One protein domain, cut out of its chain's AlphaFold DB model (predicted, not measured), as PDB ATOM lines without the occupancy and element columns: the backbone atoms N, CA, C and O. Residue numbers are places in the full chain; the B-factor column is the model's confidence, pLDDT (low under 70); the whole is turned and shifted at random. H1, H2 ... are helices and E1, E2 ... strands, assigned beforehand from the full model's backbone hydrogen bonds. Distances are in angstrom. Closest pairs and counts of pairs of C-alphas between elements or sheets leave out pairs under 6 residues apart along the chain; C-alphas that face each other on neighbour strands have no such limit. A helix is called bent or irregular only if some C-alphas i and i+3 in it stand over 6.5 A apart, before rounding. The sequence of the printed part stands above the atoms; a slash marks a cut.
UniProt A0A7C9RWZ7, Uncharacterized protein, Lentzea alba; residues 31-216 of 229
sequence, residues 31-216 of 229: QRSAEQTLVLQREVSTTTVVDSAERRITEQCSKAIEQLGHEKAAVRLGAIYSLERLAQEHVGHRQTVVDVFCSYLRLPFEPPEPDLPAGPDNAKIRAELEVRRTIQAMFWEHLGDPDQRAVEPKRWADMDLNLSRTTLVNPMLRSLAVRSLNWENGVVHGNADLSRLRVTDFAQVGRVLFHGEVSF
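AT A GLANCE: This is residues 31 to 216 of the 229 residues of an uncharacterized protein of Lentzea alba (UniProt A0A7C9RWZ7). The chain winds in three stacked turns, a short solenoid: E1 and E2, E3 and E4, E5 and E6 each give one strand to each of two small parallel sheets, and H3 and H4 cover the end of the stack at E1 and E2. H2 packs on H3 and H4 beyond them, and residues 31 to 56 of H1 stick out as a long arm. The printed part has 186 residues with four named helices followed by six named strands, class mixed; the sheet orders are E1 E3 E5 and E2 E4 E6. The whole is loose, with a radius of gyration of the C-alphas of 21.0 A, and spans 81 by 42 by 28 A.

IN THESE COORDINATES: One sheet holds E1, residues 160 to 162, E3, residues 177 to 184, 18.5 A, and E5, residues 198 to 206, 16.9 A. E3 bends by 73 degrees at residue 180, E5 by 113 degrees at residue 201. The other holds E2, residues 167 to 169, E4, residues 187 to 189, and E6, residues 209 to 211, ending at C-alpha 211 (59.166, 46.012, 9.167). H3 is residues 91 to 105, 22.2 A, irregular, with C-alphas 92 and 95 7.3 A apart. H4 is residues 120 to 142, 33.4 A; H2 is residues 73 to 89, 24.4 A. H1, residues 31 to 68, 54.6 A, begins at C-alpha 31 (24.097, 59.229, 78.608).

HOW THE PARTS SIT: The sheet E1 E3 E5 is twisted. E3 is parallel to E1, with N 161 and O 180 2.9 A apart, and to E5, with N 183 and O 204 2.8 A apart, within hydrogen-bond range. E4 is parallel to E2, with N 168 and O 187 at 2.9 A, and to E6, with N 188 and O 209 at 2.8 A. H3 only grazes the first sheet; its closest C-alphas to E1 are Cys 102 and Asn 162, 6.0 A. H4 only grazes the second with residues 129 to 136. H1 to H4 form an up-and-down bundle, each running against the one before. The hub H2 touches H4, same way at a shallow tilt of 10 degrees, closest C-alphas Ala 73 and Ala 127, 5.9 A. H1 and H2 are a hairpin and touch through residues 57 to 68 of H1 alone, closest C-alphas Leu 68 and Arg 76, 4.3 A. Every O i to N i+4 pair is within hydrogen-bond range in H1, H2 and H4; H3 has 9 of 11.

THE WHOLE: The C-alphas farthest apart are those of Gln 31 and Asp 115, 82.2 A. Without residues 31 to 56, the body spans 42 by 39 by 26 A. The printed part has no cut. The links H3 to H4 and H4 to E1 are long. Residues 150 to 153 have pLDDT under 70.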
ATOM      1  N   GLN A  31      24.325  60.416  79.422       81.88
ATOM      2  CA  GLN A  31      24.097  59.229  78.608       81.88
ATOM      3  C   GLN A  31      23.629  59.603  77.200       81.88
ATOM      4  O   GLN A  31      24.229  59.145  76.236       81.88
ATOM      5  N   ARG A  32      22.659  60.519  77.065       78.69
ATOM      6  CA  ARG A  32      22.226  61.020  75.748       78.69
ATOM      7  C   ARG A  32      23.361  61.696  74.982       78.69
ATOM      8  O   ARG A  32      23.476  61.484  73.780       78.69
ATOM      9  N   SER A  33      24.218  62.467  75.662       76.56
ATOM     10  CA  SER A  33      25.400  63.031  74.999       76.56
ATOM     11  C   SER A  33      26.378  61.943  74.552       76.56
ATOM     12  O   SER A  33      26.859  62.016  73.433       76.56
ATOM     13  N   ALA A  34      26.621  60.911  75.368       82.06
ATOM     14  CA  ALA A  34      27.519  59.811  75.015       82.06
ATOM     15  C   ALA A  34      26.976  58.959  73.854       82.06
ATOM     16  O   ALA A  34      27.736  58.584  72.967       82.06
ATOM     17  N   GLU A  35      25.667  58.699  73.823       85.88
ATOM     18  CA  GLU A  35      24.994  57.991  72.728       85.88
ATOM     19  C   GLU A  35      25.108  58.761  71.403       85.88
ATOM     20  O   GLU A  35      25.418  58.162  70.373       85.88
ATOM     21  N   GLN A  36      24.956  60.091  71.423       79.50
ATOM     22  CA  GLN A  36      25.164  60.935  70.240       79.50
ATOM     23  C   GLN A  36      26.618  60.903  69.754       79.50
ATOM     24  O   GLN A  36      26.855  60.789  68.549       79.50
ATOM     25  N   THR A  37      27.594  60.946  70.668       77.12
ATOM     26  CA  THR A  37      29.010  60.844  70.293       77.12
ATOM     27  C   THR A  37      29.332  59.487  69.680       77.12
ATOM     28  O   THR A  37      30.098  59.436  68.728       77.12
ATOM     29  N   LEU A  38      28.732  58.397  70.169       83.75
ATOM     30  CA  LEU A  38      28.945  57.053  69.620       83.75
ATOM     31  C   LEU A  38      28.387  56.904  68.200       83.75
ATOM     32  O   LEU A  38      29.030  56.270  67.363       83.75
ATOM     33  N   VAL A  39      27.220  57.490  67.912       83.44
ATOM     34  CA  VAL A  39      26.629  57.472  66.561       83.44
ATOM     35  C   VAL A  39      27.495  58.271  65.588       83.44
ATOM     36  O   VAL A  39      27.911  57.726  64.566       83.44
ATOM     37  N   LEU A  40      27.862  59.505  65.950       82.62
ATOM     38  CA  LEU A  40      28.764  60.330  65.139       82.62
ATOM     39  C   LEU A  40      30.132  59.664  64.963       82.62
ATOM     40  O   LEU A  40      30.681  59.648  63.866       82.62
ATOM     41  N   GLN A  41      30.676  59.060  66.019       83.81
ATOM     42  CA  GLN A  41      31.937  58.330  65.953       83.81
ATOM     43  C   GLN A  41      31.831  57.126  65.016       83.81
ATOM     44  O   GLN A  41      32.787  56.856  64.294       83.81
ATOM     45  N   ARG A  42      30.696  56.419  64.977       80.31
ATOM     46  CA  ARG A  42      30.481  55.303  64.046       80.31
ATOM     47  C   ARG A  42      30.441  55.779  62.595       80.31
ATOM     48  O   ARG A  42      31.115  55.173  61.769       80.31
ATOM     49  N   GLU A  43      29.728  56.866  62.309       80.56
ATOM     50  CA  GLU A  43      29.642  57.464  60.964       80.56
ATOM     51  C   GLU A  43      30.997  58.016  60.485       80.56
ATOM     52  O   GLU A  43      31.426  57.770  59.352       80.56
ATOM     53  N   VAL A  44      31.727  58.704  61.369       80.25
ATOM     54  CA  VAL A  44      33.095  59.164  61.089       80.25
ATOM     55  C   VAL A  44      34.037  57.972  60.914       80.25
ATOM     56  O   VAL A  44      34.850  57.981  59.994       80.25
ATOM     57  N   SER A  45      33.918  56.910  61.718       73.25
ATOM     58  CA  SER A  45      34.755  55.704  61.574       73.25
ATOM     59  C   SER A  45      34.532  55.015  60.230       73.25
ATOM     60  O   SER A  45      35.494  54.613  59.588       73.25
ATOM     61  N   THR A  46      33.288  54.893  59.758       73.06
ATOM     62  CA  THR A  46      33.028  54.268  58.450       73.06
ATOM     63  C   THR A  46      33.575  55.110  57.304       73.06
ATOM     64  O   THR A  46      34.209  54.563  56.406       73.06
ATOM     65  N   THR A  47      33.391  56.431  57.364       71.56
ATOM     66  CA  THR A  47      33.875  57.351  56.320       71.56
ATOM     67  C   THR A  47      35.403  57.370  56.277       71.56
ATOM     68  O   THR A  47      36.004  57.185  55.227       71.56
ATOM     69  N   THR A  48      36.049  57.478  57.441       73.94
ATOM     70  CA  THR A  48      37.516  57.462  57.548       73.94
ATOM     71  C   THR A  48      38.132  56.142  57.085       73.94
ATOM     72  O   THR A  48      39.195  56.164  56.465       73.94
ATOM     73  N   VAL A  49      37.485  54.996  57.336       76.81
ATOM     74  CA  VAL A  49      37.956  53.692  56.839       76.81
ATOM     75  C   VAL A  49      37.911  53.636  55.312       76.81
ATOM     76  O   VAL A  49      38.911  53.241  54.712       76.81
ATOM     77  N   VAL A  50      36.809  54.067  54.686       72.50
ATOM     78  CA  VAL A  50      36.690  54.120  53.216       72.50
ATOM     79  C   VAL A  50      37.753  55.050  52.627       72.50
ATOM     80  O   VAL A  50      38.548  54.607  51.796       72.50
ATOM     81  N   ASP A  51      37.865  56.274  53.148       78.69
ATOM     82  CA  ASP A  51      38.865  57.249  52.698       78.69
ATOM     83  C   ASP A  51      40.298  56.708  52.841       78.69
ATOM     84  O   ASP A  51      41.152  56.914  51.978       78.69
ATOM     85  N   SER A  52      40.591  55.998  53.937       79.69
ATOM     86  CA  SER A  52      41.916  55.412  54.163       79.69
ATOM     87  C   SER A  52      42.231  54.263  53.202       79.69
ATOM     88  O   SER A  52      43.380  54.121  52.779       79.69
ATOM     89  N   ALA A  53      41.229  53.464  52.824       79.75
ATOM     90  CA  ALA A  53      41.392  52.381  51.862       79.75
ATOM     91  C   ALA A  53      41.689  52.934  50.461       79.75
ATOM     92  O   ALA A  53      42.638  52.485  49.819       79.75
ATOM     93  N   GLU A  54      40.949  53.952  50.021       82.94
ATOM     94  CA  GLU A  54      41.177  54.611  48.728       82.94
ATOM     95  C   GLU A  54      42.552  55.288  48.653       82.94
ATOM     96  O   GLU A  54      43.278  55.132  47.663       82.94
ATOM     97  N   ARG A  55      42.965  55.975  49.728       84.88
ATOM     98  CA  ARG A  55      44.316  56.555  49.826       84.88
ATOM     99  C   ARG A  55      45.393  55.484  49.722       84.88
ATOM    100  O   ARG A  55      46.326  55.642  48.942       84.88
ATOM    101  N   ARG A  56      45.234  54.364  50.432       87.69
ATOM    102  CA  ARG A  56      46.189  53.251  50.388       87.69
ATOM    103  C   ARG A  56      46.322  52.653  48.985       87.69
ATOM    104  O   ARG A  56      47.438  52.347  48.571       87.69
ATOM    105  N   ILE A  57      45.216  52.491  48.254       88.00
ATOM    106  CA  ILE A  57      45.235  51.996  46.865       88.00
ATOM    107  C   ILE A  57      45.981  52.986  45.966       88.00
ATOM    108  O   ILE A  57      46.846  52.589  45.184       88.00
ATOM    109  N   THR A  58      45.702  54.281  46.125       86.62
ATOM    110  CA  THR A  58      46.365  55.347  45.363       86.62
ATOM    111  C   THR A  58      47.872  55.376  45.630       86.62
ATOM    112  O   THR A  58      48.667  55.432  44.693       86.62
ATOM    113  N   GLU A  59      48.285  55.267  46.893       90.12
ATOM    114  CA  GLU A  59      49.697  55.196  47.288       90.12
ATOM    115  C   GLU A  59      50.393  53.954  46.711       90.12
ATOM    116  O   GLU A  59      51.509  54.047  46.199       90.12
ATOM    117  N   GLN A  60      49.732  52.791  46.743       90.62
ATOM    118  CA  GLN A  60      50.250  51.558  46.142       90.62
ATOM    119  C   GLN A  60      50.407  51.682  44.624       90.62
ATOM    120  O   GLN A  60      51.442  51.281  44.088       90.62
ATOM    121  N   CYS A  61      49.422  52.276  43.948       89.75
ATOM    122  CA  CYS A  61      49.480  52.563  42.519       89.75
ATOM    123  C   CYS A  61      50.649  53.506  42.197       89.75
ATOM    124  O   CYS A  61      51.493  53.180  41.364       89.75
ATOM    125  N   SER A  62      50.766  54.621  42.925       91.81
ATOM    126  CA  SER A  62      51.851  55.593  42.748       91.81
ATOM    127  C   SER A  62      53.224  54.955  42.946       91.81
ATOM    128  O   SER A  62      54.132  55.183  42.149       91.81
ATOM    129  N   LYS A  63      53.374  54.108  43.968       95.12
ATOM    130  CA  LYS A  63      54.621  53.383  44.229       95.12
ATOM    131  C   LYS A  63      54.962  52.401  43.108       95.12
ATOM    132  O   LYS A  63      56.123  52.301  42.719       95.12
ATOM    133  N   ALA A  64      53.979  51.671  42.588       94.50
ATOM    134  CA  ALA A  64      54.213  50.761  41.472       94.50
ATOM    135  C   ALA A  64      54.587  51.536  40.193       94.50
ATOM    136  O   ALA A  64      55.519  51.145  39.496       94.50
ATOM    137  N   ILE A  65      53.947  52.677  39.925       93.88
ATOM    138  CA  ILE A  65      54.311  53.566  38.808       93.88
ATOM    139  C   ILE A  65      55.747  54.090  38.960       93.88
ATOM    140  O   ILE A  65      56.509  54.065  37.996       93.88
ATOM    141  N   GLU A  66      56.156  54.503  40.161       95.19
ATOM    142  CA  GLU A  66      57.539  54.915  40.440       95.19
ATOM    143  C   GLU A  66      58.534  53.774  40.164       95.19
ATOM    144  O   GLU A  66      59.540  53.957  39.475       95.19
ATOM    145  N   GLN A  67      58.224  52.561  40.631       96.94
ATOM    146  CA  GLN A  67      59.043  51.368  40.399       96.94
ATOM    147  C   GLN A  67      59.122  50.970  38.919       96.94
ATOM    148  O   GLN A  67      60.130  50.400  38.493       96.94
ATOM    149  N   LEU A  68      58.105  51.294  38.118       96.38
ATOM    150  CA  LEU A  68      58.120  51.082  36.672       96.38
ATOM    151  C   LEU A  68      59.162  51.974  35.969       96.38
ATOM    152  O   LEU A  68      59.671  51.593  34.921       96.38
ATOM    153  N   GLY A  69      59.542  53.110  36.561       93.69
ATOM    154  CA  GLY A  69      60.625  53.977  36.077       93.69
ATOM    155  C   GLY A  69      62.035  53.546  36.502       93.69
ATOM    156  O   GLY A  69      63.013  54.203  36.153       93.69
ATOM    157  N   HIS A  70      62.172  52.462  37.267       97.25
ATOM    158  CA  HIS A  70      63.450  52.050  37.845       97.25
ATOM    159  C   HIS A  70      64.422  51.491  36.789       97.25
ATOM    160  O   HIS A  70      64.019  50.746  35.901       97.25
ATOM    161  N   GLU A  71      65.731  51.744  36.917       94.69
ATOM    162  CA  GLU A  71      66.750  51.331  35.927       94.69
ATOM    163  C   GLU A  71      66.865  49.806  35.739       94.69
ATOM    164  O   GLU A  71      67.116  49.307  34.640       94.69
ATOM    165  N   LYS A  72      66.652  49.042  36.816       96.62
ATOM    166  CA  LYS A  72      66.667  47.570  36.795       96.62
ATOM    167  C   LYS A  72      65.340  47.004  36.287       96.62
ATOM    168  O   LYS A  72      64.323  47.143  36.964       96.62
ATOM    169  N   ALA A  73      65.387  46.249  35.189       97.06
ATOM    170  CA  ALA A  73      64.218  45.586  34.601       97.06
ATOM    171  C   ALA A  73      63.460  44.683  35.591       97.06
ATOM    172  O   ALA A  73      62.238  44.686  35.595       97.06
ATOM    173  N   ALA A  74      64.153  43.979  36.496       97.44
ATOM    174  CA  ALA A  74      63.504  43.142  37.511       97.44
ATOM    175  C   ALA A  74      62.542  43.927  38.426       97.44
ATOM    176  O   ALA A  74      61.480  43.422  38.785       97.44
ATOM    177  N   VAL A  75      62.882  45.176  38.771       98.12
ATOM    178  CA  VAL A  75      62.010  46.050  39.573       98.12
ATOM    179  C   VAL A  75      60.808  46.504  38.742       98.12
ATOM    180  O   VAL A  75      59.683  46.464  39.234       98.12
ATOM    181  N   ARG A  76      61.026  46.835  37.461       98.25
ATOM    182  CA  ARG A  76      59.954  47.196  36.519       98.25
ATOM    183  C   ARG A  76      58.968  46.049  36.290       98.25
ATOM    184  O   ARG A  76      57.763  46.265  36.289       98.25
ATOM    185  N   LEU A  77      59.459  44.816  36.164       98.44
ATOM    186  CA  LEU A  77      58.614  43.622  36.079       98.44
ATOM    187  C   LEU A  77      57.781  43.440  37.355       98.44
ATOM    188  O   LEU A  77      56.574  43.228  37.270       98.44
ATOM    189  N   GLY A  78      58.389  43.599  38.535       98.00
ATOM    190  CA  GLY A  78      57.658  43.573  39.807       98.00
ATOM    191  C   GLY A  78      56.565  44.647  39.897       98.00
ATOM    192  O   GLY A  78      55.471  44.376  40.402       98.00
ATOM    193  N   ALA A  79      56.826  45.837  39.353       98.12
ATOM    194  CA  ALA A  79      55.839  46.906  39.246       98.12
ATOM    195  C   ALA A  79      54.661  46.530  38.336       98.12
ATOM    196  O   ALA A  79      53.513  46.739  38.723       98.12
ATOM    197  N   ILE A  80      54.923  45.925  37.169       98.25
ATOM    198  CA  ILE A  80      53.877  45.472  36.235       98.25
ATOM    199  C   ILE A  80      52.920  44.493  36.920       98.25
ATOM    200  O   ILE A  80      51.713  44.718  36.895       98.25
ATOM    201  N   TYR A  81      53.438  43.461  37.591       97.62
ATOM    202  CA  TYR A  81      52.595  42.492  38.308       97.62
ATOM    203  C   TYR A  81      51.845  43.116  39.494       97.62
ATOM    204  O   TYR A  81      50.725  42.716  39.814       97.62
ATOM    205  N   SER A  82      52.433  44.123  40.146       97.25
ATOM    206  CA  SER A  82      51.747  44.867  41.209       97.25
ATOM    207  C   SER A  82      50.574  45.686  40.657       97.25
ATOM    208  O   SER A  82      49.500  45.686  41.260       97.25
ATOM    209  N   LEU A  83      50.750  46.339  39.502       97.50
ATOM    210  CA  LEU A  83      49.694  47.087  38.810       97.50
ATOM    211  C   LEU A  83      48.596  46.163  38.268       97.50
ATOM    212  O   LEU A  83      47.418  46.466  38.430       97.50
ATOM    213  N   GLU A  84      48.966  45.023  37.678       95.94
ATOM    214  CA  GLU A  84      48.022  43.997  37.219       95.94
ATOM    215  C   GLU A  84      47.119  43.537  38.368       95.94
ATOM    216  O   GLU A  84      45.891  43.587  38.268       95.94
ATOM    217  N   ARG A  85      47.723  43.146  39.497       94.75
ATOM    218  CA  ARG A  85      46.979  42.715  40.681       94.75
ATOM    219  C   ARG A  85      46.058  43.819  41.206       94.75
ATOM    220  O   ARG A  85      44.904  43.536  41.519       94.75
ATOM    221  N   LEU A  86      46.532  45.066  41.256       94.56
ATOM    222  CA  LEU A  86      45.727  46.218  41.671       94.56
ATOM    223  C   LEU A  86      44.511  46.421  40.751       94.56
ATOM    224  O   LEU A  86      43.398  46.595  41.240       94.56
ATOM    225  N   ALA A  87      44.691  46.343  39.430       94.19
ATOM    226  CA  ALA A  87      43.598  46.436  38.456       94.19
ATOM    227  C   ALA A  87      42.627  45.243  38.521       94.19
ATOM    228  O   ALA A  87      41.429  45.378  38.236       94.19
ATOM    229  N   GLN A  88      43.122  44.069  38.914       92.31
ATOM    230  CA  GLN A  88      42.290  42.891  39.120       92.31
ATOM    231  C   GLN A  88      41.408  43.029  40.369       92.31
ATOM    232  O   GLN A  88      40.227  42.681  40.311       92.31
ATOM    233  N   GLU A  89      41.960  43.558  41.464       92.44
ATOM    234  CA  GLU A  89      41.251  43.801  42.729       92.44
ATOM    235  C   GLU A  89      40.309  45.019  42.646       92.44
ATOM    236  O   GLU A  89      39.259  45.039  43.292       92.44
ATOM    237  N   HIS A  90      40.636  46.013  41.811       91.88
ATOM    238  CA  HIS A  90      39.914  47.284  41.734       91.88
ATOM    239  C   HIS A  90      39.547  47.654  40.292       91.88
ATOM    240  O   HIS A  90      40.313  48.302  39.577       91.88
ATOM    241  N   VAL A  91      38.315  47.322  39.889       91.94
ATOM    242  CA  VAL A  91      37.793  47.548  38.525       91.94
ATOM    243  C   VAL A  91      37.973  48.994  38.047       91.94
ATOM    244  O   VAL A  91      38.357  49.209  36.900       91.94
ATOM    245  N   GLY A  92      37.773  49.979  38.932       91.38
ATOM    246  CA  GLY A  92      37.915  51.405  38.606       91.38
ATOM    247  C   GLY A  92      39.329  51.845  38.200       91.38
ATOM    248  O   GLY A  92      39.476  52.905  37.607       91.38
ATOM    249  N   HIS A  93      40.360  51.036  38.465       92.75
ATOM    250  CA  HIS A  93      41.755  51.357  38.137       92.75
ATOM    251  C   HIS A  93      42.258  50.675  36.859       92.75
ATOM    252  O   HIS A  93      43.379  50.943  36.429       92.75
ATOM    253  N   ARG A  94      41.454  49.806  36.229       95.62
ATOM    254  CA  ARG A  94      41.870  49.037  35.042       95.62
ATOM    255  C   ARG A  94      42.299  49.938  33.890       95.62
ATOM    256  O   ARG A  94      43.380  49.732  33.349       95.62
ATOM    257  N   GLN A  95      41.508  50.966  33.578       97.19
ATOM    258  CA  GLN A  95      41.856  51.915  32.519       97.19
ATOM    259  C   GLN A  95      43.155  52.656  32.849       97.19
ATOM    260  O   GLN A  95      44.049  52.705  32.014       97.19
ATOM    261  N   THR A  96      43.323  53.129  34.089       95.88
ATOM    262  CA  THR A  96      44.563  53.785  34.534       95.88
ATOM    263  C   THR A  96      45.786  52.885  34.349       95.88
ATOM    264  O   THR A  96      46.823  53.341  33.874       95.88
ATOM    265  N   VAL A  97      45.681  51.597  34.686       97.06
ATOM    266  CA  VAL A  97      46.778  50.634  34.495       97.06
ATOM    267  C   VAL A  97      47.070  50.402  33.011       97.06
ATOM    268  O   VAL A  97      48.237  50.426  32.612       97.06
ATOM    269  N   VAL A  98      46.037  50.253  32.174       98.00
ATOM    270  CA  VAL A  98      46.192  50.163  30.711       98.00
ATOM    271  C   VAL A  98      46.873  51.418  30.151       98.00
ATOM    272  O   VAL A  98      47.789  51.297  29.335       98.00
ATOM    273  N   ASP A  99      46.508  52.608  30.627       98.12
ATOM    274  CA  ASP A  99      47.087  53.884  30.192       98.12
ATOM    275  C   ASP A  99      48.554  54.036  30.612       98.12
ATOM    276  O   ASP A  99      49.377  54.535  29.834       98.12
ATOM    277  N   VAL A 100      48.909  53.580  31.818       97.94
ATOM    278  CA  VAL A 100      50.300  53.531  32.301       97.94
ATOM    279  C   VAL A 100      51.130  52.601  31.420       97.94
ATOM    280  O   VAL A 100      52.200  52.989  30.948       97.94
ATOM    281  N   PHE A 101      50.623  51.404  31.132       98.31
ATOM    282  CA  PHE A 101      51.271  50.440  30.245       98.31
ATOM    283  C   PHE A 101      51.437  50.973  28.818       98.31
ATOM    284  O   PHE A 101      52.530  50.896  28.256       98.31
ATOM    285  N   CYS A 102      50.397  51.587  28.253       98.38
ATOM    286  CA  CYS A 102      50.475  52.264  26.959       98.38
ATOM    287  C   CYS A 102      51.532  53.374  26.976       98.38
ATOM    288  O   CYS A 102      52.345  53.486  26.062       98.38
ATOM    289  N   SER A 103      51.569  54.181  28.036       97.88
ATOM    290  CA  SER A 103      52.555  55.253  28.189       97.88
ATOM    291  C   SER A 103      53.982  54.724  28.278       97.88
ATOM    292  O   SER A 103      54.864  55.281  27.628       97.88
ATOM    293  N   TYR A 104      54.197  53.615  28.985       98.12
ATOM    294  CA  TYR A 104      55.490  52.939  29.031       98.12
ATOM    295  C   TYR A 104      55.932  52.449  27.643       98.12
ATOM    296  O   TYR A 104      57.060  52.701  27.225       98.12
ATOM    297  N   LEU A 105      55.037  51.807  26.882       97.81
ATOM    298  CA  LEU A 105      55.342  51.328  25.525       97.81
ATOM    299  C   LEU A 105      55.677  52.459  24.537       97.81
ATOM    300  O   LEU A 105      56.363  52.217  23.541       97.81
ATOM    301  N   ARG A 106      55.225  53.687  24.809       96.94
ATOM    302  CA  ARG A 106      55.544  54.888  24.018       96.94
ATOM    303  C   ARG A 106      56.909  55.491  24.325       96.94
ATOM    304  O   ARG A 106      57.332  56.396  23.608       96.94
ATOM    305  N   LEU A 107      57.602  55.030  25.370       96.06
ATOM    306  CA  LEU A 107      58.982  55.447  25.598       96.06
ATOM    307  C   LEU A 107      59.848  55.027  24.395       96.06
ATOM    308  O   LEU A 107      59.604  53.947  23.841       96.06
ATOM    309  N   PRO A 108      60.848  55.835  23.995       93.69
ATOM    310  CA  PRO A 108      61.748  55.488  22.902       93.69
ATOM    311  C   PRO A 108      62.375  54.107  23.099       93.69
ATOM    312  O   PRO A 108      62.823  53.769  24.196       93.69
ATOM    313  N   PHE A 109      62.384  53.302  22.041       94.12
ATOM    314  CA  PHE A 109      62.952  51.961  22.059       94.12
ATOM    315  C   PHE A 109      63.391  51.553  20.662       94.12
ATOM    316  O   PHE A 109      62.607  51.622  19.714       94.12
ATOM    317  N   GLU A 110      64.630  51.088  20.573       90.88
ATOM    318  CA  GLU A 110      65.210  50.493  19.379       90.88
ATOM    319  C   GLU A 110      65.387  48.991  19.641       90.88
ATOM    320  O   GLU A 110      66.120  48.606  20.560       90.88
ATOM    321  N   PRO A 111      64.662  48.123  18.912       86.44
ATOM    322  CA  PRO A 111      64.778  46.683  19.080       86.44
ATOM    323  C   PRO A 111      66.195  46.184  18.772       86.44
ATOM    324  O   PRO A 111      66.845  46.716  17.873       86.44
ATOM    325  N   PRO A 112      66.667  45.127  19.455       84.25
ATOM    326  CA  PRO A 112      67.955  44.536  19.132       84.25
ATOM    327  C   PRO A 112      67.864  43.820  17.779       84.25
ATOM    328  O   PRO A 112      66.893  43.104  17.521       84.25
ATOM    329  N   GLU A 113      68.890  43.956  16.941       80.06
ATOM    330  CA  GLU A 113      69.032  43.113  15.755       80.06
ATOM    331  C   GLU A 113      69.183  41.632  16.173       80.06
ATOM    332  O   GLU A 113      69.827  41.344  17.195       80.06
ATOM    333  N   PRO A 114      68.598  40.679  15.420       72.06
ATOM    334  CA  PRO A 114      68.557  39.262  15.799       72.06
ATOM    335  C   PRO A 114      69.934  38.653  16.092       72.06
ATOM    336  O   PRO A 114      70.075  37.893  17.051       72.06
ATOM    337  N   ASP A 115      70.947  39.055  15.320       77.62
ATOM    338  CA  ASP A 115      72.281  38.443  15.316       77.62
ATOM    339  C   ASP A 115      73.310  39.208  16.167       77.62
ATOM    340  O   ASP A 115      74.510  38.919  16.128       77.62
ATOM    341  N   LEU A 116      72.868  40.178  16.977       75.50
ATOM    342  CA  LEU A 116      73.772  40.934  17.843       75.50
ATOM    343  C   LEU A 116      74.392  40.039  18.932       75.50
ATOM    344  O   LEU A 116      73.652  39.384  19.684       75.50
ATOM    345  N   PRO A 117      75.728  40.075  19.117       81.00
ATOM    346  CA  PRO A 117      76.413  39.276  20.126       81.00
ATOM    347  C   PRO A 117      75.962  39.633  21.548       81.00
ATOM    348  O   PRO A 117      75.469  40.729  21.832       81.00
ATOM    349  N   ALA A 118      76.123  38.699  22.484       77.06
ATOM    350  CA  ALA A 118      75.866  38.976  23.891       77.06
ATOM    351  C   ALA A 118      76.878  40.014  24.410       77.06
ATOM    352  O   ALA A 118      78.085  39.804  24.361       77.06
ATOM    353  N   GLY A 119      76.371  41.141  24.906       82.56
ATOM    354  CA  GLY A 119      77.155  42.242  25.460       82.56
ATOM    355  C   GLY A 119      76.300  43.062  26.432       82.56
ATOM    356  O   GLY A 119      75.075  42.920  26.414       82.56
ATOM    357  N   PRO A 120      76.905  43.894  27.295       82.31
ATOM    358  CA  PRO A 120      76.189  44.600  28.359       82.31
ATOM    359  C   PRO A 120      75.090  45.541  27.840       82.31
ATOM    360  O   PRO A 120      74.004  45.576  28.417       82.31
ATOM    361  N   ASP A 121      75.312  46.238  26.724       84.81
ATOM    362  CA  ASP A 121      74.292  47.112  26.127       84.81
ATOM    363  C   ASP A 121      73.156  46.303  25.491       84.81
ATOM    364  O   ASP A 121      71.979  46.547  25.761       84.81
ATOM    365  N   ASN A 122      73.497  45.229  24.772       86.94
ATOM    366  CA  ASN A 122      72.510  44.298  24.222       86.94
ATOM    367  C   ASN A 122      71.702  43.603  25.328       86.94
ATOM    368  O   ASN A 122      70.523  43.312  25.141       86.94
ATOM    369  N   ALA A 123      72.296  43.351  26.498       89.00
ATOM    370  CA  ALA A 123      71.592  42.801  27.651       89.00
ATOM    371  C   ALA A 123      70.552  43.788  28.207       89.00
ATOM    372  O   ALA A 123      69.446  43.366  28.541       89.00
ATOM    373  N   LYS A 124      70.858  45.094  28.252       90.88
ATOM    374  CA  LYS A 124      69.885  46.130  28.645       90.88
ATOM    375  C   LYS A 124      68.724  46.220  27.658       90.88
ATOM    376  O   LYS A 124      67.577  46.249  28.093       90.88
ATOM    377  N   ILE A 125      69.008  46.204  26.353       91.81
ATOM    378  CA  ILE A 125      67.976  46.231  25.304       91.81
ATOM    379  C   ILE A 125      67.084  44.985  25.394       91.81
ATOM    380  O   ILE A 125      65.861  45.099  25.365       91.81
ATOM    381  N   ARG A 126      67.673  43.792  25.563       91.88
ATOM    382  CA  ARG A 126      66.910  42.545  25.756       91.88
ATOM    383  C   ARG A 126      66.069  42.576  27.036       91.88
ATOM    384  O   ARG A 126      64.928  42.131  27.015       91.88
ATOM    385  N   ALA A 127      66.599  43.130  28.127       94.75
ATOM    386  CA  ALA A 127      65.851  43.288  29.371       94.75
ATOM    387  C   ALA A 127      64.676  44.271  29.217       94.75
ATOM    388  O   ALA A 127      63.594  44.018  29.736       94.75
ATOM    389  N   GLU A 128      64.860  45.365  28.474       96.19
ATOM    390  CA  GLU A 128      63.778  46.297  28.148       96.19
ATOM    391  C   GLU A 128      62.719  45.659  27.239       96.19
ATOM    392  O   GLU A 128      61.519  45.798  27.487       96.19
ATOM    393  N   LEU A 129      63.148  44.894  26.233       95.25
ATOM    394  CA  LEU A 129      62.252  44.122  25.374       95.25
ATOM    395  C   LEU A 129      61.381  43.158  26.190       95.25
ATOM    396  O   LEU A 129      60.192  43.019  25.904       95.25
ATOM    397  N   GLU A 130      61.945  42.529  27.220       96.06
ATOM    398  CA  GLU A 130      61.213  41.616  28.100       96.06
ATOM    399  C   GLU A 130      60.117  42.332  28.906       96.06
ATOM    400  O   GLU A 130      58.981  41.858  28.978       96.06
ATOM    401  N   VAL A 131      60.406  43.524  29.437       98.12
ATOM    402  CA  VAL A 131      59.408  44.365  30.126       98.12
ATOM    403  C   VAL A 131      58.256  44.716  29.178       98.12
ATOM    404  O   VAL A 131      57.083  44.552  29.519       98.12
ATOM    405  N   ARG A 132      58.573  45.126  27.946       97.69
ATOM    406  CA  ARG A 132      57.573  45.485  26.925       97.69
ATOM    407  C   ARG A 132      56.741  44.293  26.462       97.69
ATOM    408  O   ARG A 132      55.548  44.441  26.205       97.69
ATOM    409  N   ARG A 133      57.344  43.109  26.343       96.25
ATOM    410  CA  ARG A 133      56.627  41.860  26.042       96.25
ATOM    411  C   ARG A 133      55.708  41.449  27.179       96.25
ATOM    412  O   ARG A 133      54.589  41.030  26.910       96.25
ATOM    413  N   THR A 134      56.138  41.644  28.422       98.00
ATOM    414  CA  THR A 134      55.295  41.398  29.599       98.00
ATOM    415  C   THR A 134      54.051  42.283  29.560       98.00
ATOM    416  O   THR A 134      52.945  41.781  29.721       98.00
ATOM    417  N   ILE A 135      54.191  43.573  29.236       98.00
ATOM    418  CA  ILE A 135      53.036  44.469  29.061       98.00
ATOM    419  C   ILE A 135      52.107  43.989  27.933       98.00
ATOM    420  O   ILE A 135      50.891  43.943  28.108       98.00
ATOM    421  N   GLN A 136      52.657  43.593  26.782       96.25
ATOM    422  CA  GLN A 136      51.849  43.048  25.682       96.25
ATOM    423  C   GLN A 136      51.124  41.757  26.086       96.25
ATOM    424  O   GLN A 136      49.974  41.555  25.702       96.25
ATOM    425  N   ALA A 137      51.756  40.908  26.900       94.31
ATOM    426  CA  ALA A 137      51.126  39.723  27.466       94.31
ATOM    427  C   ALA A 137      49.995  40.082  28.447       94.31
ATOM    428  O   ALA A 137      48.979  39.394  28.452       94.31
ATOM    429  N   MET A 138      50.101  41.184  29.201       95.12
ATOM    430  CA  MET A 138      48.994  41.679  30.036       95.12
ATOM    431  C   MET A 138      47.796  42.115  29.193       95.12
ATOM    432  O   MET A 138      46.658  41.762  29.500       95.12
ATOM    433  N   PHE A 139      48.035  42.835  28.093       94.81
ATOM    434  CA  PHE A 139      46.962  43.177  27.155       94.81
ATOM    435  C   PHE A 139      46.343  41.925  26.551       94.81
ATOM    436  O   PHE A 139      45.119  41.817  26.485       94.81
ATOM    437  N   TRP A 140      47.180  40.959  26.171       91.88
ATOM    438  CA  TRP A 140      46.715  39.660  25.727       91.88
ATOM    439  C   TRP A 140      45.805  39.017  26.766       91.88
ATOM    440  O   TRP A 140      44.688  38.640  26.439       91.88
ATOM    441  N   GLU A 141      46.236  38.884  28.012       91.31
ATOM    442  CA  GLU A 141      45.487  38.178  29.049       91.31
ATOM    443  C   GLU A 141      44.150  38.852  29.372       91.31
ATOM    444  O   GLU A 141      43.107  38.194  29.381       91.31
ATOM    445  N   HIS A 142      44.159  40.169  29.563       93.94
ATOM    446  CA  HIS A 142      43.010  40.872  30.127       93.94
ATOM    447  C   HIS A 142      42.070  41.488  29.091       93.94
ATOM    448  O   HIS A 142      40.888  41.659  29.387       93.94
ATOM    449  N   LEU A 143      42.542  41.786  27.877       94.06
ATOM    450  CA  LEU A 143      41.733  42.422  26.827       94.06
ATOM    451  C   LEU A 143      41.204  41.416  25.794       94.06
ATOM    452  O   LEU A 143      40.780  41.809  24.711       94.06
ATOM    453  N   GLY A 144      41.227  40.116  26.102       90.94
ATOM    454  CA  GLY A 144      40.729  39.070  25.208       90.94
ATOM    455  C   GLY A 144      39.240  39.217  24.855       90.94
ATOM    456  O   GLY A 144      38.418  39.636  25.676       90.94
ATOM    457  N   ASP A 145      38.885  38.845  23.624       86.94
ATOM    458  CA  ASP A 145      37.503  38.781  23.151       86.94
ATOM    459  C   ASP A 145      36.764  37.596  23.803       86.94
ATOM    460  O   ASP A 145      37.194  36.453  23.608       86.94
ATOM    461  N   PRO A 146      35.669  37.829  24.558       81.81
ATOM    462  CA  PRO A 146      34.936  36.776  25.262       81.81
ATOM    463  C   PRO A 146      34.329  35.730  24.327       81.81
ATOM    464  O   PRO A 146      34.188  34.577  24.720       81.81
ATOM    465  N   ASP A 147      34.028  36.098  23.079       82.81
ATOM    466  CA  ASP A 147      33.451  35.165  22.105       82.81
ATOM    467  C   ASP A 147      34.506  34.215  21.517       82.81
ATOM    468  O   ASP A 147      34.180  33.213  20.881       82.81
ATOM    469  N   GLN A 148      35.790  34.538  21.697       76.94
ATOM    470  CA  GLN A 148      36.908  33.835  21.066       76.94
ATOM    471  C   GLN A 148      37.863  33.196  22.077       76.94
ATOM    472  O   GLN A 148      38.661  32.329  21.712       76.94
ATOM    473  N   ARG A 149      37.826  33.639  23.337       76.31
ATOM    474  CA  ARG A 149      38.643  33.139  24.445       76.31
ATOM    475  C   ARG A 149      37.746  32.951  25.667       76.31
ATOM    476  O   ARG A 149      36.919  33.799  25.958       76.31
ATOM    477  N   ALA A 150      37.920  31.864  26.415       60.16
ATOM    478  CA  ALA A 150      37.293  31.728  27.728       60.16
ATOM    479  C   ALA A 150      38.002  32.690  28.708       60.16
ATOM    480  O   ALA A 150      39.127  32.409  29.108       60.16
ATOM    481  N   VAL A 151      37.405  33.856  29.015       64.31
ATOM    482  CA  VAL A 151      38.083  34.960  29.753       64.31
ATOM    483  C   VAL A 151      37.507  35.249  31.153       64.31
ATOM    484  O   VAL A 151      38.011  36.102  31.882       64.31
ATOM    485  N   GLU A 152      36.453  34.564  31.585       64.38
ATOM    486  CA  GLU A 152      35.831  34.846  32.887       64.38
ATOM    487  C   GLU A 152      36.574  34.084  34.001       64.38
ATOM    488  O   GLU A 152      36.686  32.858  33.899       64.38
ATOM    489  N   PRO A 153      37.121  34.759  35.045       68.00
ATOM    490  CA  PRO A 153      36.742  36.093  35.551       68.00
ATOM    491  C   PRO A 153      37.811  37.218  35.442       68.00
ATOM    492  O   PRO A 153      37.678  38.258  36.089       68.00
ATOM    493  N   LYS A 154      38.905  37.053  34.684       83.69
ATOM    494  CA  LYS A 154      40.037  38.017  34.682       83.69
ATOM    495  C   LYS A 154      39.948  39.136  33.636       83.69
ATOM    496  O   LYS A 154      40.841  39.978  33.556       83.69
ATOM    497  N   ARG A 155      38.884  39.173  32.835       90.88
ATOM    498  CA  ARG A 155      38.739  40.124  31.727       90.88
ATOM    499  C   ARG A 155      38.562  41.580  32.175       90.88
ATOM    500  O   ARG A 155      37.774  41.879  33.077       90.88
ATOM    501  N   TRP A 156      39.211  42.502  31.468       93.88
ATOM    502  CA  TRP A 156      39.003  43.949  31.564       93.88
ATOM    503  C   TRP A 156      38.224  44.426  30.331       93.88
ATOM    504  O   TRP A 156      38.779  44.672  29.264       93.88
ATOM    505  N   ALA A 157      36.898  44.476  30.467       91.69
ATOM    506  CA  ALA A 157      35.996  44.928  29.413       91.69
ATOM    507  C   ALA A 157      36.041  46.453  29.232       91.69
ATOM    508  O   ALA A 157      36.355  47.165  30.178       91.69
ATOM    509  N   ASP A 158      35.639  46.930  28.052       93.19
ATOM    510  CA  ASP A 158      35.389  48.355  27.765       93.19
ATOM    511  C   ASP A 158      36.613  49.282  27.893       93.19
ATOM    512  O   ASP A 158      36.510  50.447  28.270       93.19
ATOM    513  N   MET A 159      37.799  48.750  27.590       97.06
ATOM    514  CA  MET A 159      39.063  49.477  27.723       97.06
ATOM    515  C   MET A 159      39.425  50.245  26.453       97.06
ATOM    516  O   MET A 159      39.241  49.741  25.343       97.06
ATOM    517  N   ASP A 160      39.999  51.430  26.627       97.44
ATOM    518  CA  ASP A 160      40.620  52.209  25.558       97.44
ATOM    519  C   ASP A 160      42.101  51.857  25.453       97.44
ATOM    520  O   ASP A 160      42.816  51.835  26.456       97.44
ATOM    521  N   LEU A 161      42.570  51.587  24.234       97.38
ATOM    522  CA  LEU A 161      43.952  51.192  23.981       97.38
ATOM    523  C   LEU A 161      44.660  52.233  23.108       97.38
ATOM    524  O   LEU A 161      44.356  52.391  21.926       97.38
ATOM    525  N   ASN A 162      45.635  52.946  23.681       97.62
ATOM    526  CA  ASN A 162      46.394  53.982  22.980       97.62
ATOM    527  C   ASN A 162      47.832  53.531  22.686       97.62
ATOM    528  O   ASN A 162      48.754  53.776  23.461       97.62
ATOM    529  N   LEU A 163      48.024  52.929  21.517       97.12
ATOM    530  CA  LEU A 163      49.315  52.497  20.983       97.12
ATOM    531  C   LEU A 163      49.967  53.549  20.068       97.12
ATOM    532  O   LEU A 163      50.905  53.227  19.334       97.12
ATOM    533  N   SER A 164      49.502  54.804  20.082       96.00
ATOM    534  CA  SER A 164      50.105  55.863  19.262       96.00
ATOM    535  C   SER A 164      51.598  56.017  19.554       96.00
ATOM    536  O   SER A 164      51.995  56.067  20.713       96.00
ATOM    537  N   ARG A 165      52.434  56.135  18.519       96.00
ATOM    538  CA  ARG A 165      53.895  56.317  18.648       96.00
ATOM    539  C   ARG A 165      54.606  55.211  19.438       96.00
ATOM    540  O   ARG A 165      55.640  55.457  20.049       96.00
ATOM    541  N   THR A 166      54.047  54.003  19.462       97.31
ATOM    542  CA  THR A 166      54.716  52.844  20.064       97.31
ATOM    543  C   THR A 166      55.649  52.172  19.061       97.31
ATOM    544  O   THR A 166      55.301  52.038  17.889       97.31
ATOM    545  N   THR A 167      56.803  51.704  19.543       96.69
ATOM    546  CA  THR A 167      57.644  50.730  18.832       96.69
ATOM    547  C   THR A 167      57.406  49.356  19.448       96.69
ATOM    548  O   THR A 167      57.785  49.115  20.600       96.69
ATOM    549  N   LEU A 168      56.754  48.461  18.704       95.88
ATOM    550  CA  LEU A 168      56.389  47.117  19.163       95.88
ATOM    551  C   LEU A 168      57.153  46.044  18.385       95.88
ATOM    552  O   LEU A 168      57.430  46.190  17.198       95.88
ATOM    553  N   VAL A 169      57.476  44.941  19.060       94.81
ATOM    554  CA  VAL A 169      58.180  43.792  18.474       94.81
ATOM    555  C   VAL A 169      57.295  42.564  18.594       94.81
ATOM    556  O   VAL A 169      56.977  42.158  19.714       94.81
ATOM    557  N   ASN A 170      56.950  41.968  17.455       92.75
ATOM    558  CA  ASN A 170      56.011  40.854  17.330       92.75
ATOM    559  C   ASN A 170      54.698  41.067  18.117       92.75
ATOM    560  O   ASN A 170      54.371  40.247  18.983       92.75
ATOM    561  N   PRO A 171      53.970  42.182  17.900       93.94
ATOM    562  CA  PRO A 171      52.778  42.469  18.680       93.94
ATOM    563  C   PRO A 171      51.684  41.427  18.451       93.94
ATOM    564  O   PRO A 171      51.275  41.151  17.321       93.94
ATOM    565  N   MET A 172      51.177  40.886  19.559       87.56
ATOM    566  CA  MET A 172      50.050  39.956  19.581       87.56
ATOM    567  C   MET A 172      48.771  40.717  19.927       87.56
ATOM    568  O   MET A 172      48.450  40.907  21.097       87.56
ATOM    569  N   LEU A 173      48.040  41.151  18.900       90.88
ATOM    570  CA  LEU A 173      46.751  41.837  19.040       90.88
ATOM    571  C   LEU A 173      45.569  40.983  18.550       90.88
ATOM    572  O   LEU A 173      44.429  41.454  18.541       90.88
ATOM    573  N   ARG A 174      45.821  39.727  18.145       90.44
ATOM    574  CA  ARG A 174      44.767  38.792  17.735       90.44
ATOM    575  C   ARG A 174      43.678  38.657  18.797       90.44
ATOM    576  O   ARG A 174      43.947  38.640  19.982       90.44
ATOM    577  N   SER A 175      42.422  38.489  18.408       91.19
ATOM    578  CA  SER A 175      41.355  38.151  19.365       91.19
ATOM    579  C   SER A 175      41.284  39.065  20.609       91.19
ATOM    580  O   SER A 175      40.864  38.598  21.669       91.19
ATOM    581  N   LEU A 176      41.721  40.327  20.522       93.19
ATOM    582  CA  LEU A 176      41.465  41.327  21.556       93.19
ATOM    583  C   LEU A 176      40.127  42.013  21.278       93.19
ATOM    584  O   LEU A 176      39.721  42.151  20.123       93.19
ATOM    585  N   ALA A 177      39.462  42.461  22.336       93.44
ATOM    586  CA  ALA A 177      38.239  43.243  22.277       93.44
ATOM    587  C   ALA A 177      38.380  44.494  23.148       93.44
ATOM    588  O   ALA A 177      38.327  44.410  24.377       93.44
ATOM    589  N   VAL A 178      38.524  45.645  22.493       95.25
ATOM    590  CA  VAL A 178      38.693  46.963  23.125       95.25
ATOM    591  C   VAL A 178      37.556  47.898  22.722       95.25
ATOM    592  O   VAL A 178      36.953  47.728  21.655       95.25
ATOM    593  N   ARG A 179      37.254  48.886  23.569       95.88
ATOM    594  CA  ARG A 179      36.266  49.920  23.250       95.88
ATOM    595  C   ARG A 179      36.775  50.789  22.113       95.88
ATOM    596  O   ARG A 179      36.140  50.866  21.063       95.88
ATOM    597  N   SER A 180      37.945  51.385  22.312       95.50
ATOM    598  CA  SER A 180      38.607  52.215  21.314       95.50
ATOM    599  C   SER A 180      40.068  51.820  21.114       95.50
ATOM    600  O   SER A 180      40.709  51.244  21.998       95.50
ATOM    601  N   LEU A 181      40.592  52.118  19.926       96.44
ATOM    602  CA  LEU A 181      41.988  51.892  19.563       96.44
ATOM    603  C   LEU A 181      42.553  53.129  18.870       96.44
ATOM    604  O   LEU A 181      42.068  53.516  17.809       96.44
ATOM    605  N   ASN A 182      43.624  53.700  19.414       95.88
ATOM    606  CA  ASN A 182      44.462  54.654  18.692       95.88
ATOM    607  C   ASN A 182      45.822  54.017  18.416       95.88
ATOM    608  O   ASN A 182      46.563  53.713  19.347       95.88
ATOM    609  N   TRP A 183      46.161  53.853  17.143       94.81
ATOM    610  CA  TRP A 183      47.475  53.416  16.702       94.81
ATOM    611  C   TRP A 183      47.982  54.297  15.562       94.81
ATOM    612  O   TRP A 183      48.160  53.867  14.425       94.81
ATOM    613  N   GLU A 184      48.193  55.574  15.864       93.94
ATOM    614  CA  GLU A 184      48.851  56.496  14.942       93.94
ATOM    615  C   GLU A 184      50.373  56.525  15.105       93.94
ATOM    616  O   GLU A 184      50.882  56.571  16.228       93.94
ATOM    617  N   ASN A 185      51.102  56.624  13.991       94.75
ATOM    618  CA  ASN A 185      52.560  56.829  13.971       94.75
ATOM    619  C   ASN A 185      53.348  55.739  14.725       94.75
ATOM    620  O   ASN A 185      54.363  56.030  15.354       94.75
ATOM    621  N   GLY A 186      52.839  54.506  14.741       94.75
ATOM    622  CA  GLY A 186      53.513  53.366  15.362       94.75
ATOM    623  C   GLY A 186      54.581  52.752  14.459       94.75
ATOM    624  O   GLY A 186      54.552  52.916  13.240       94.75
ATOM    625  N   VAL A 187      55.492  51.993  15.055       94.75
ATOM    626  CA  VAL A 187      56.471  51.171  14.340       94.75
ATOM    627  C   VAL A 187      56.360  49.740  14.844       94.75
ATOM    628  O   VAL A 187      56.317  49.492  16.051       94.75
ATOM    629  N   VAL A 188      56.314  48.786  13.925       94.69
ATOM    630  CA  VAL A 188      56.229  47.365  14.238       94.69
ATOM    631  C   VAL A 188      57.400  46.628  13.619       94.69
ATOM    632  O   VAL A 188      57.645  46.723  12.422       94.69
ATOM    633  N   HIS A 189      58.114  45.872  14.445       93.12
ATOM    634  CA  HIS A 189      59.184  44.982  14.019       93.12
ATOM    635  C   HIS A 189      58.743  43.524  14.139       93.12
ATOM    636  O   HIS A 189      58.144  43.132  15.146       93.12
ATOM    637  N   GLY A 190      59.094  42.716  13.140       89.56
ATOM    638  CA  GLY A 190      58.676  41.319  13.059       89.56
ATOM    639  C   GLY A 190      57.195  41.170  12.714       89.56
ATOM    640  O   GLY A 190      56.613  42.038  12.064       89.56
ATOM    641  N   ASN A 191      56.594  40.063  13.141       90.31
ATOM    642  CA  ASN A 191      55.262  39.664  12.703       90.31
ATOM    643  C   ASN A 191      54.177  40.276  13.589       90.31
ATOM    644  O   ASN A 191      54.150  40.062  14.804       90.31
ATOM    645  N   ALA A 192      53.255  41.003  12.973       91.00
ATOM    646  CA  ALA A 192      52.121  41.619  13.644       91.00
ATOM    647  C   ALA A 192      50.853  40.798  13.395       91.00
ATOM    648  O   ALA A 192      50.384  40.698  12.262       91.00
ATOM    649  N   ASP A 193      50.258  40.243  14.450       89.88
ATOM    650  CA  ASP A 193      48.993  39.514  14.322       89.88
ATOM    651  C   ASP A 193      47.846  40.323  14.931       89.88
ATOM    652  O   ASP A 193      47.733  40.435  16.154       89.88
ATOM    653  N   LEU A 194      46.990  40.880  14.071       90.62
ATOM    654  CA  LEU A 194      45.768  41.605  14.426       90.62
ATOM    655  C   LEU A 194      44.511  40.783  14.093       90.62
ATOM    656  O   LEU A 194      43.396  41.315  14.040       90.62
ATOM    657  N   SER A 195      44.664  39.485  13.827       89.00
ATOM    658  CA  SER A 195      43.565  38.635  13.378       89.00
ATOM    659  C   SER A 195      42.450  38.596  14.416       89.00
ATOM    660  O   SER A 195      42.682  38.302  15.586       89.00
ATOM    661  N   ARG A 196      41.209  38.846  13.998       89.94
ATOM    662  CA  ARG A 196      40.032  38.886  14.883       89.94
ATOM    663  C   ARG A 196      40.083  39.943  15.997       89.94
ATOM    664  O   ARG A 196      39.339  39.821  16.968       89.94
ATOM    665  N   LEU A 197      40.928  40.970  15.872       92.56
ATOM    666  CA  LEU A 197      40.845  42.164  16.714       92.56
ATOM    667  C   LEU A 197      39.476  42.829  16.524       92.56
ATOM    668  O   LEU A 197      39.030  43.034  15.387       92.56
ATOM    669  N   ARG A 198      38.816  43.155  17.635       92.88
ATOM    670  CA  ARG A 198      37.512  43.810  17.683       92.88
ATOM    671  C   ARG A 198      37.630  45.154  18.393       92.88
ATOM    672  O   ARG A 198      37.984  45.211  19.568       92.88
ATOM    673  N   VAL A 199      37.281  46.220  17.679       94.00
ATOM    674  CA  VAL A 199      37.105  47.565  18.243       94.00
ATOM    675  C   VAL A 199      35.626  47.922  18.156       94.00
ATOM    676  O   VAL A 199      35.043  47.804  17.075       94.00
ATOM    677  N   THR A 200      34.997  48.266  19.281       92.31
ATOM    678  CA  THR A 200      33.534  48.440  19.324       92.31
ATOM    679  C   THR A 200      33.069  49.851  19.003       92.31
ATOM    680  O   THR A 200      32.015  49.988  18.392       92.31
ATOM    681  N   ASP A 201      33.825  50.870  19.408       91.88
ATOM    682  CA  ASP A 201      33.421  52.271  19.291       91.88
ATOM    683  C   ASP A 201      34.204  52.977  18.177       91.88
ATOM    684  O   ASP A 201      33.726  53.107  17.049       91.88
ATOM    685  N   PHE A 202      35.461  53.339  18.444       88.62
ATOM    686  CA  PHE A 202      36.287  54.092  17.503       88.62
ATOM    687  C   PHE A 202      37.691  53.508  17.348       88.62
ATOM    688  O   PHE A 202      38.366  53.198  18.329       88.62
ATOM    689  N   ALA A 203      38.157  53.405  16.102       92.31
ATOM    690  CA  ALA A 203      39.523  53.018  15.775       92.31
ATOM    691  C   ALA A 203      40.179  54.079  14.887       92.31
ATOM    692  O   ALA A 203      39.739  54.308  13.759       92.31
ATOM    693  N   GLN A 204      41.266  54.679  15.370       90.06
ATOM    694  CA  GLN A 204      42.144  55.533  14.579       90.06
ATOM    695  C   GLN A 204      43.462  54.814  14.364       90.06
ATOM    696  O   GLN A 204      44.260  54.671  15.287       90.06
ATOM    697  N   VAL A 205      43.697  54.360  13.139       87.62
ATOM    698  CA  VAL A 205      44.954  53.717  12.772       87.62
ATOM    699  C   VAL A 205      45.472  54.348  11.495       87.62
ATOM    700  O   VAL A 205      44.729  54.480  10.523       87.62
ATOM    701  N   GLY A 206      46.736  54.757  11.504       87.56
ATOM    702  CA  GLY A 206      47.349  55.418  10.360       87.56
ATOM    703  C   GLY A 206      48.826  55.702  10.587       87.56
ATOM    704  O   GLY A 206      49.272  55.872  11.723       87.56
ATOM    705  N   ARG A 207      49.594  55.769   9.494       89.50
ATOM    706  CA  ARG A 207      51.050  56.001   9.534       89.50
ATOM    707  C   ARG A 207      51.792  54.982  10.416       89.50
ATOM    708  O   ARG A 207      52.755  55.339  11.085       89.50
ATOM    709  N   VAL A 208      51.318  53.735  10.458       91.19
ATOM    710  CA  VAL A 208      52.019  52.639  11.141       91.19
ATOM    711  C   VAL A 208      52.991  52.003  10.156       91.19
ATOM    712  O   VAL A 208      52.578  51.589   9.076       91.19
ATOM    713  N   LEU A 209      54.270  51.950  10.516       90.94
ATOM    714  CA  LEU A 209      55.316  51.331   9.702       90.94
ATOM    715  C   LEU A 209      55.526  49.884  10.151       90.94
ATOM    716  O   LEU A 209      55.813  49.642  11.322       90.94
ATOM    717  N   PHE A 210      55.404  48.933   9.227       91.12
ATOM    718  CA  PHE A 210      55.632  47.512   9.483       91.12
ATOM    719  C   PHE A 210      56.943  47.071   8.820       91.12
ATOM    720  O   PHE A 210      57.092  47.152   7.606       91.12
ATOM    721  N   HIS A 211      57.895  46.593   9.619       88.50
ATOM    722  CA  HIS A 211      59.166  46.012   9.167       88.50
ATOM    723  C   HIS A 211      59.104  44.474   9.091       88.50
ATOM    724  O   HIS A 211      60.105  43.793   9.309       88.50
ATOM    725  N   GLY A 212      57.917  43.911   8.861       84.06
ATOM    726  CA  GLY A 212      57.658  42.474   8.826       84.06
ATOM    727  C   GLY A 212      56.243  42.177   8.336       84.06
ATOM    728  O   GLY A 212      55.537  43.080   7.887       84.06
ATOM    729  N   GLU A 213      55.830  40.912   8.410       83.88
ATOM    730  CA  GLU A 213      54.503  40.502   7.952       83.88
ATOM    731  C   GLU A 213      53.403  40.977   8.906       83.88
ATOM    732  O   GLU A 213      53.564  40.989  10.131       83.88
ATOM    733  N   VAL A 214      52.248  41.324   8.343       85.56
ATOM    734  CA  VAL A 214      51.064  41.712   9.106       85.56
ATOM    735  C   VAL A 214      49.865  40.864   8.693       85.56
ATOM    736  O   VAL A 214      49.587  40.691   7.511       85.56
ATOM    737  N   SER A 215      49.137  40.330   9.677       83.25
ATOM    738  CA  SER A 215      47.886  39.604   9.451       83.25
ATOM    739  C   SER A 215      46.698  40.369  10.021       83.25
ATOM    740  O   SER A 215      46.642  40.670  11.216       83.25
ATOM    741  N   PHE A 216      45.693  40.607   9.176       80.50
ATOM    742  CA  PHE A 216      44.418  41.233   9.550       80.50
ATOM    743  C   PHE A 216      43.230  40.263   9.499       80.50
ATOM    744  O   PHE A 216      42.076  40.704   9.464       80.50
TER     745      PHE A 216